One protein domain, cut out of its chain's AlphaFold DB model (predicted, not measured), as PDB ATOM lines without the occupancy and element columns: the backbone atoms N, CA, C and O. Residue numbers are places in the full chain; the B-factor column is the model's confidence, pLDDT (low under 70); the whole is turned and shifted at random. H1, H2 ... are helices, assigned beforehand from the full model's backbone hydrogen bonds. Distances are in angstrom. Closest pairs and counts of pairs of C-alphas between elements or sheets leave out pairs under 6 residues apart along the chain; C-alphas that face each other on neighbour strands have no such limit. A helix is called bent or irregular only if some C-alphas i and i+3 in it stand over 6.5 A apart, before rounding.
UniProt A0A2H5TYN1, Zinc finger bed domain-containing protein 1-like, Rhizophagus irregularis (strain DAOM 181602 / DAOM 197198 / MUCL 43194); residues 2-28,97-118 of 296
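What this domain is: This is residues 2 to 28 and 97 to 118 of the 296 residues of the protein "Zinc finger bed domain-containing protein 1-like" of Rhizophagus irregularis (strain DAOM 181602 / DAOM 197198 / MUCL 43194) (UniProt A0A2H5TYN1). One helix of 16 residues, H3, forms the spine of this small domain, with two shorter helices packed on different sides of it: H1 runs alongside it the opposite way, and H2 crosses its middle nearly at a right angle. H1 and H2 are apart from each other, and a short link of 9 residues, 9 to 17, joins them. The printed part has 49 residues with three named helices, in the order H1, H2, H3 along the chain, and no named strand; the class is all helix. The whole is compact, with a radius of gyration of the C-alphas of 10.5 A, and it spans 31 by 24 by 19 A.

Where its parts are: H3, the longest helix, takes in residues 100 to 115 and measures 22.0 A from first to last C-alpha. It begins at C-alpha 100 at (-41.839, -11.301, -24.159) and ends at C-alpha 115 at (-54.846, -11.067, -6.357). H1 is residues 2 to 8, 10.2 A long, with C-alpha 2 at (-56.846, -23.071, -10.309). H2 is residues 18 to 26, 12.0 A long, with C-alpha 18 at (-41.460, -18.798, -9.031). No helix is bent or irregular.

How they stand to each other: H3 touches both other helices. H1 and H3 touch with 7 pairs of C-alphas within 8 A, the closest being those of Phe 8 and Tyr 109, 5.3 A apart. Their lines stand at a shallow tilt of 27 degrees, and they run opposite ways. H2 touches H3 with 11 such pairs, and of H3 residues 103 to 110 alone take part. The closest C-alphas there are those of Tyr 21 and Ala 106, 5.1 A apart. The lines of H2 and H3 are about perpendicular, at 73 degrees. H1 and H2 are apart, though they follow each other in the chain. In H1, H2 and H3 every O i to N i+4 pair of the backbone is within hydrogen-bond range.

The domain as a whole: The two C-alphas farthest apart are those of Leu 97 and Val 118, 33.5 A. The first and last printed C-alphas, those of Cys 2 and Val 118, are 10.4 A apart. Residues 29 to 96 are cut out and not printed, and C-alphas 28 and 97 are 19.7 A apart across the cut. The link from H1 to H2, 9 residues, is short, and that from H2 to H3 is the link across the cut. The mean pLDDT of the printed part is 79.7. Seven residues are under 70: residues 2 to 3, 28, 97 to 98 and 117 to 118.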
ATOM      1  N   CYS A   2     -57.942 -22.087 -10.415       63.19
ATOM      2  CA  CYS A   2     -56.846 -23.071 -10.309       63.19
ATOM      3  C   CYS A   2     -56.352 -23.605 -11.670       63.19
ATOM      4  O   CYS A   2     -55.150 -23.662 -11.909       63.19
ATOM      5  N   MET A   3     -57.266 -23.884 -12.612       68.06
ATOM      6  CA  MET A   3     -56.894 -24.293 -13.978       68.06
ATOM      7  C   MET A   3     -56.093 -23.226 -14.743       68.06
ATOM      8  O   MET A   3     -55.104 -23.559 -15.388       68.06
ATOM      9  N   LEU A   4     -56.485 -21.949 -14.647       74.56
ATOM     10  CA  LEU A   4     -55.754 -20.831 -15.258       74.56
ATOM     11  C   LEU A   4     -54.377 -20.673 -14.605       74.56
ATOM     12  O   LEU A   4     -53.373 -20.637 -15.306       74.56
ATOM     13  N   LYS A   5     -54.315 -20.683 -13.269       77.31
ATOM     14  CA  LYS A   5     -53.056 -20.625 -12.513       77.31
ATOM     15  C   LYS A   5     -52.089 -21.727 -12.957       77.31
ATOM     16  O   LYS A   5     -50.934 -21.441 -13.248       77.31
ATOM     17  N   ARG A   6     -52.579 -22.959 -13.135       79.06
ATOM     18  CA  ARG A   6     -51.794 -24.092 -13.650       79.06
ATOM     19  C   ARG A   6     -51.310 -23.901 -15.090       79.06
ATOM     20  O   ARG A   6     -50.202 -24.319 -15.402       79.06
ATOM     21  N   MET A   7     -52.107 -23.286 -15.966       82.69
ATOM     22  CA  MET A   7     -51.687 -23.013 -17.350       82.69
ATOM     23  C   MET A   7     -50.492 -22.053 -17.420       82.69
ATOM     24  O   MET A   7     -49.633 -22.219 -18.285       82.69
ATOM     25  N   PHE A   8     -50.423 -21.075 -16.512       86.50
ATOM     26  CA  PHE A   8     -49.341 -20.083 -16.478       86.50
ATOM     27  C   PHE A   8     -48.208 -20.436 -15.495       86.50
ATOM     28  O   PHE A   8     -47.136 -19.836 -15.588       86.50
ATOM     29  N   ALA A   9     -48.405 -21.436 -14.624       85.19
ATOM     30  CA  ALA A   9     -47.444 -21.877 -13.610       85.19
ATOM     31  C   ALA A   9     -46.057 -22.201 -14.181       85.19
ATOM     32  O   ALA A   9     -45.990 -22.685 -15.315       85.19
ATOM     33  N   PRO A  10     -44.968 -21.966 -13.424       86.12
ATOM     34  CA  PRO A  10     -43.613 -22.306 -13.849       86.12
ATOM     35  C   PRO A  10     -43.497 -23.776 -14.261       86.12
ATOM     36  O   PRO A  10     -43.979 -24.681 -13.573       86.12
ATOM     37  N   ARG A  11     -42.883 -24.019 -15.418       84.44
ATOM     38  CA  ARG A  11     -42.645 -25.364 -15.943       84.44
ATOM     39  C   ARG A  11     -41.345 -25.935 -15.392       84.44
ATOM     40  O   ARG A  11     -40.256 -25.558 -15.816       84.44
ATOM     41  N   ALA A  12     -41.469 -26.931 -14.516       74.75
ATOM     42  CA  ALA A  12     -40.322 -27.645 -13.955       74.75
ATOM     43  C   ALA A  12     -39.442 -28.320 -15.028       74.75
ATOM     44  O   ALA A  12     -38.236 -28.437 -14.856       74.75
ATOM     45  N   ASN A  13     -40.026 -28.731 -16.158       78.62
ATOM     46  CA  ASN A  13     -39.305 -29.307 -17.299       78.62
ATOM     47  C   ASN A  13     -38.478 -28.283 -18.098       78.62
ATOM     48  O   ASN A  13     -37.640 -28.685 -18.897       78.62
ATOM     49  N   GLU A  14     -38.711 -26.985 -17.898       77.75
ATOM     50  CA  GLU A  14     -37.980 -25.881 -18.535       77.75
ATOM     51  C   GLU A  14     -37.073 -25.143 -17.521       77.75
ATOM     52  O   GLU A  14     -36.572 -24.064 -17.822       77.75
ATOM     53  N   ASN A  15     -36.847 -25.724 -16.327       78.31
ATOM     54  CA  ASN A  15     -36.151 -25.111 -15.181       78.31
ATOM     55  C   ASN A  15     -36.760 -23.774 -14.710       78.31
ATOM     56  O   ASN A  15     -36.082 -22.970 -14.072       78.31
ATOM     57  N   GLU A  16     -38.041 -23.527 -14.994       83.50
ATOM     58  CA  GLU A  16     -38.741 -22.335 -14.519       83.50
ATOM     59  C   GLU A  16     -39.185 -22.536 -13.061       83.50
ATOM     60  O   GLU A  16     -39.825 -23.533 -12.715       83.50
ATOM     61  N   THR A  17     -38.899 -21.550 -12.215       86.81
ATOM     62  CA  THR A  17     -39.350 -21.462 -10.817       86.81
ATOM     63  C   THR A  17     -40.114 -20.162 -10.569       86.81
ATOM     64  O   THR A  17     -40.080 -19.242 -11.391       86.81
ATOM     65  N   VAL A  18     -40.802 -20.055  -9.428       83.94
ATOM     66  CA  VAL A  18     -41.460 -18.798  -9.031       83.94
ATOM     67  C   VAL A  18     -40.417 -17.688  -8.869       83.94
ATOM     68  O   VAL A  18     -40.641 -16.573  -9.329       83.94
ATOM     69  N   GLU A  19     -39.242 -18.007  -8.327       84.56
ATOM     70  CA  GLU A  19     -38.093 -17.103  -8.249       84.56
ATOM     71  C   GLU A  19     -37.647 -16.624  -9.633       84.56
ATOM     72  O   GLU A  19     -37.477 -15.424  -9.827       84.56
ATOM     73  N   SER A  20     -37.561 -17.518 -10.624       85.00
ATOM     74  CA  SER A  20     -37.221 -17.122 -11.999       85.00
ATOM     75  C   SER A  20     -38.252 -16.159 -12.598       85.00
ATOM     76  O   SER A  20     -37.896 -15.246 -13.336       85.00
ATOM     77  N   TYR A  21     -39.536 -16.312 -12.254       86.06
ATOM     78  CA  TYR A  21     -40.589 -15.388 -12.679       86.06
ATOM     79  C   TYR A  21     -40.468 -14.033 -11.976       86.06
ATOM     80  O   TYR A  21     -40.670 -12.999 -12.611       86.06
ATOM     81  N   LEU A  22     -40.131 -14.023 -10.684       83.25
ATOM     82  CA  LEU A  22     -39.898 -12.793  -9.929       83.25
ATOM     83  C   LEU A  22     -38.691 -12.024 -10.471       83.25
ATOM     84  O   LEU A  22     -38.794 -10.818 -10.676       83.25
ATOM     85  N   GLU A  23     -37.589 -12.710 -10.776       84.38
ATOM     86  CA  GLU A  23     -36.421 -12.113 -11.433       84.38
ATOM     87  C   GLU A  23     -36.756 -11.605 -12.839       84.38
ATOM     88  O   GLU A  23     -36.314 -10.531 -13.236       84.38
ATOM     89  N   LEU A  24     -37.593 -12.321 -13.588       82.56
ATOM     90  CA  LEU A  24     -37.975 -11.927 -14.942       82.56
ATOM     91  C   LEU A  24     -38.832 -10.645 -14.989       82.56
ATOM     92  O   LEU A  24     -38.783  -9.921 -15.987       82.56
ATOM     93  N   ILE A  25     -39.627 -10.379 -13.945       82.69
ATOM     94  CA  ILE A  25     -40.534  -9.219 -13.861       82.69
ATOM     95  C   ILE A  25     -39.933  -8.052 -13.078       82.69
ATOM     96  O   ILE A  25     -40.113  -6.902 -13.472       82.69
ATOM     97  N   TYR A  26     -39.234  -8.336 -11.980       81.31
ATOM     98  CA  TYR A  26     -38.740  -7.331 -11.036       81.31
ATOM     99  C   TYR A  26     -37.211  -7.294 -10.932       81.31
ATOM    100  O   TYR A  26     -36.672  -6.516 -10.143       81.31
ATOM    101  N   GLY A  27     -36.502  -8.137 -11.687       76.00
ATOM    102  CA  GLY A  27     -35.046  -8.138 -11.728       76.00
ATOM    103  C   GLY A  27     -34.479  -6.860 -12.353       76.00
ATOM    104  O   GLY A  27     -35.179  -6.141 -13.073       76.00
ATOM    105  N   PRO A  28     -33.202  -6.550 -12.074       67.94
ATOM    106  CA  PRO A  28     -32.543  -5.391 -12.655       67.94
ATOM    107  C   PRO A  28     -32.567  -5.495 -14.182       67.94
ATOM    108  O   PRO A  28     -32.211  -6.527 -14.750       67.94
ATOM    109  N   LEU A  97     -39.357 -11.328 -30.280       60.78
ATOM    110  CA  LEU A  97     -40.500 -11.790 -29.472       60.78
ATOM    111  C   LEU A  97     -40.076 -12.809 -28.392       60.78
ATOM    112  O   LEU A  97     -40.860 -13.151 -27.496       60.78
ATOM    113  N   GLU A  98     -38.843 -13.309 -28.509       59.62
ATOM    114  CA  GLU A  98     -38.188 -14.233 -27.594       59.62
ATOM    115  C   GLU A  98     -38.102 -13.585 -26.201       59.62
ATOM    116  O   GLU A  98     -37.518 -12.523 -26.011       59.62
ATOM    117  N   GLY A  99     -38.761 -14.184 -25.209       70.62
ATOM    118  CA  GLY A  99     -38.781 -13.674 -23.833       70.62
ATOM    119  C   GLY A  99     -39.963 -12.762 -23.480       70.62
ATOM    120  O   GLY A  99     -40.370 -12.771 -22.319       70.62
ATOM    121  N   ILE A 100     -40.609 -12.080 -24.438       81.50
ATOM    122  CA  ILE A 100     -41.839 -11.301 -24.159       81.50
ATOM    123  C   ILE A 100     -42.957 -12.231 -23.700       81.50
ATOM    124  O   ILE A 100     -43.601 -11.975 -22.689       81.50
ATOM    125  N   LEU A 101     -43.163 -13.351 -24.399       82.06
ATOM    126  CA  LEU A 101     -44.181 -14.332 -24.014       82.06
ATOM    127  C   LEU A 101     -43.909 -14.929 -22.626       82.06
ATOM    128  O   LEU A 101     -44.850 -15.160 -21.868       82.06
ATOM    129  N   LYS A 102     -42.632 -15.124 -22.269       82.50
ATOM    130  CA  LYS A 102     -42.228 -15.578 -20.929       82.50
ATOM    131  C   LYS A 102     -42.517 -14.511 -19.874       82.50
ATOM    132  O   LYS A 102     -43.108 -14.836 -18.851       82.50
ATOM    133  N   LYS A 103     -42.202 -13.240 -20.153       83.06
ATOM    134  CA  LYS A 103     -42.542 -12.093 -19.292       83.06
ATOM    135  C   LYS A 103     -44.054 -11.963 -19.108       83.06
ATOM    136  O   LYS A 103     -44.525 -11.896 -17.984       83.06
ATOM    137  N   VAL A 104     -44.840 -12.015 -20.180       87.81
ATOM    138  CA  VAL A 104     -46.309 -11.951 -20.101       87.81
ATOM    139  C   VAL A 104     -46.863 -13.114 -19.277       87.81
ATOM    140  O   VAL A 104     -47.686 -12.902 -18.391       87.81
ATOM    141  N   ARG A 105     -46.381 -14.341 -19.506       87.94
ATOM    142  CA  ARG A 105     -46.773 -15.519 -18.719       87.94
ATOM    143  C   ARG A 105     -46.420 -15.371 -17.239       87.94
ATOM    144  O   ARG A 105     -47.270 -15.659 -16.398       87.94
ATOM    145  N   ALA A 106     -45.207 -14.915 -16.928       86.81
ATOM    146  CA  ALA A 106     -44.753 -14.691 -15.562       86.81
ATOM    147  C   ALA A 106     -45.574 -13.604 -14.860       86.81
ATOM    148  O   ALA A 106     -46.047 -13.825 -13.747       86.81
ATOM    149  N   ALA A 107     -45.827 -12.482 -15.540       87.56
ATOM    150  CA  ALA A 107     -46.677 -11.408 -15.040       87.56
ATOM    151  C   ALA A 107     -48.093 -11.913 -14.737       87.56
ATOM    152  O   ALA A 107     -48.588 -11.707 -13.633       87.56
ATOM    153  N   ILE A 108     -48.719 -12.650 -15.666       88.62
ATOM    154  CA  ILE A 108     -50.053 -13.234 -15.459       88.62
ATOM    155  C   ILE A 108     -50.053 -14.172 -14.250       88.62
ATOM    156  O   ILE A 108     -50.938 -14.072 -13.404       88.62
ATOM    157  N   TYR A 109     -49.076 -15.077 -14.144       88.69
ATOM    158  CA  TYR A 109     -49.005 -16.015 -13.026       88.69
ATOM    159  C   TYR A 109     -48.857 -15.298 -11.679       88.69
ATOM    160  O   TYR A 109     -49.613 -15.583 -10.751       88.69
ATOM    161  N   LEU A 110     -47.926 -14.345 -11.582       86.31
ATOM    162  CA  LEU A 110     -47.685 -13.589 -10.354       86.31
ATOM    163  C   LEU A 110     -48.899 -12.739  -9.968       86.31
ATOM    164  O   LEU A 110     -49.275 -12.733  -8.802       86.31
ATOM    165  N   SER A 111     -49.570 -12.098 -10.930       85.88
ATOM    166  CA  SER A 111     -50.825 -11.383 -10.673       85.88
ATOM    167  C   SER A 111     -51.946 -12.315 -10.200       85.88
ATOM    168  O   SER A 111     -52.733 -11.947  -9.327       85.88
ATOM    169  N   LEU A 112     -52.039 -13.532 -10.745       84.06
ATOM    170  CA  LEU A 112     -52.998 -14.533 -10.266       84.06
ATOM    171  C   LEU A 112     -52.681 -14.985  -8.832       84.06
ATOM    172  O   LEU A 112     -53.602 -15.209  -8.051       84.06
ATOM    173  N   GLU A 113     -51.403 -15.090  -8.467       79.44
ATOM    174  CA  GLU A 113     -50.969 -15.410  -7.102       79.44
ATOM    175  C   GLU A 113     -51.325 -14.294  -6.111       79.44
ATOM    176  O   GLU A 113     -51.890 -14.560  -5.053       79.44
ATOM    177  N   THR A 114     -51.030 -13.039  -6.458       78.94
ATOM    178  CA  THR A 114     -51.212 -11.895  -5.554       78.94
ATOM    179  C   THR A 114     -52.676 -11.549  -5.335       78.94
ATOM    180  O   THR A 114     -53.075 -11.228  -4.217       78.94
ATOM    181  N   HIS A 115     -53.484 -11.595  -6.391       75.44
ATOM    182  CA  HIS A 115     -54.846 -11.067  -6.357       75.44
ATOM    183  C   HIS A 115     -55.926 -12.154  -6.198       75.44
ATOM    184  O   HIS A 115     -57.065 -11.819  -5.883       75.44
ATOM    185  N   TRP A 116     -55.597 -13.444  -6.368       72.81
ATOM    186  CA  TRP A 116     -56.569 -14.554  -6.328       72.81
ATOM    187  C   TRP A 116     -56.134 -15.732  -5.437       72.81
ATOM    188  O   TRP A 116     -56.364 -16.895  -5.771       72.81
ATOM    189  N   ASN A 117     -55.519 -15.444  -4.286       67.38
ATOM    190  CA  ASN A 117     -54.910 -16.480  -3.446       67.38
ATOM    191  C   ASN A 117     -55.920 -17.353  -2.661       67.38
ATOM    192  O   ASN A 117     -55.614 -18.499  -2.346       67.38
ATOM    193  N   VAL A 118     -57.137 -16.867  -2.365       63.12
ATOM    194  CA  VAL A 118     -58.146 -17.616  -1.581       63.12
ATOM    195  C   VAL A 118     -59.569 -17.242  -2.028       63.12
ATOM    196  O   VAL A 118     -59.852 -16.049  -2.175       63.12
TER     197      VAL A 118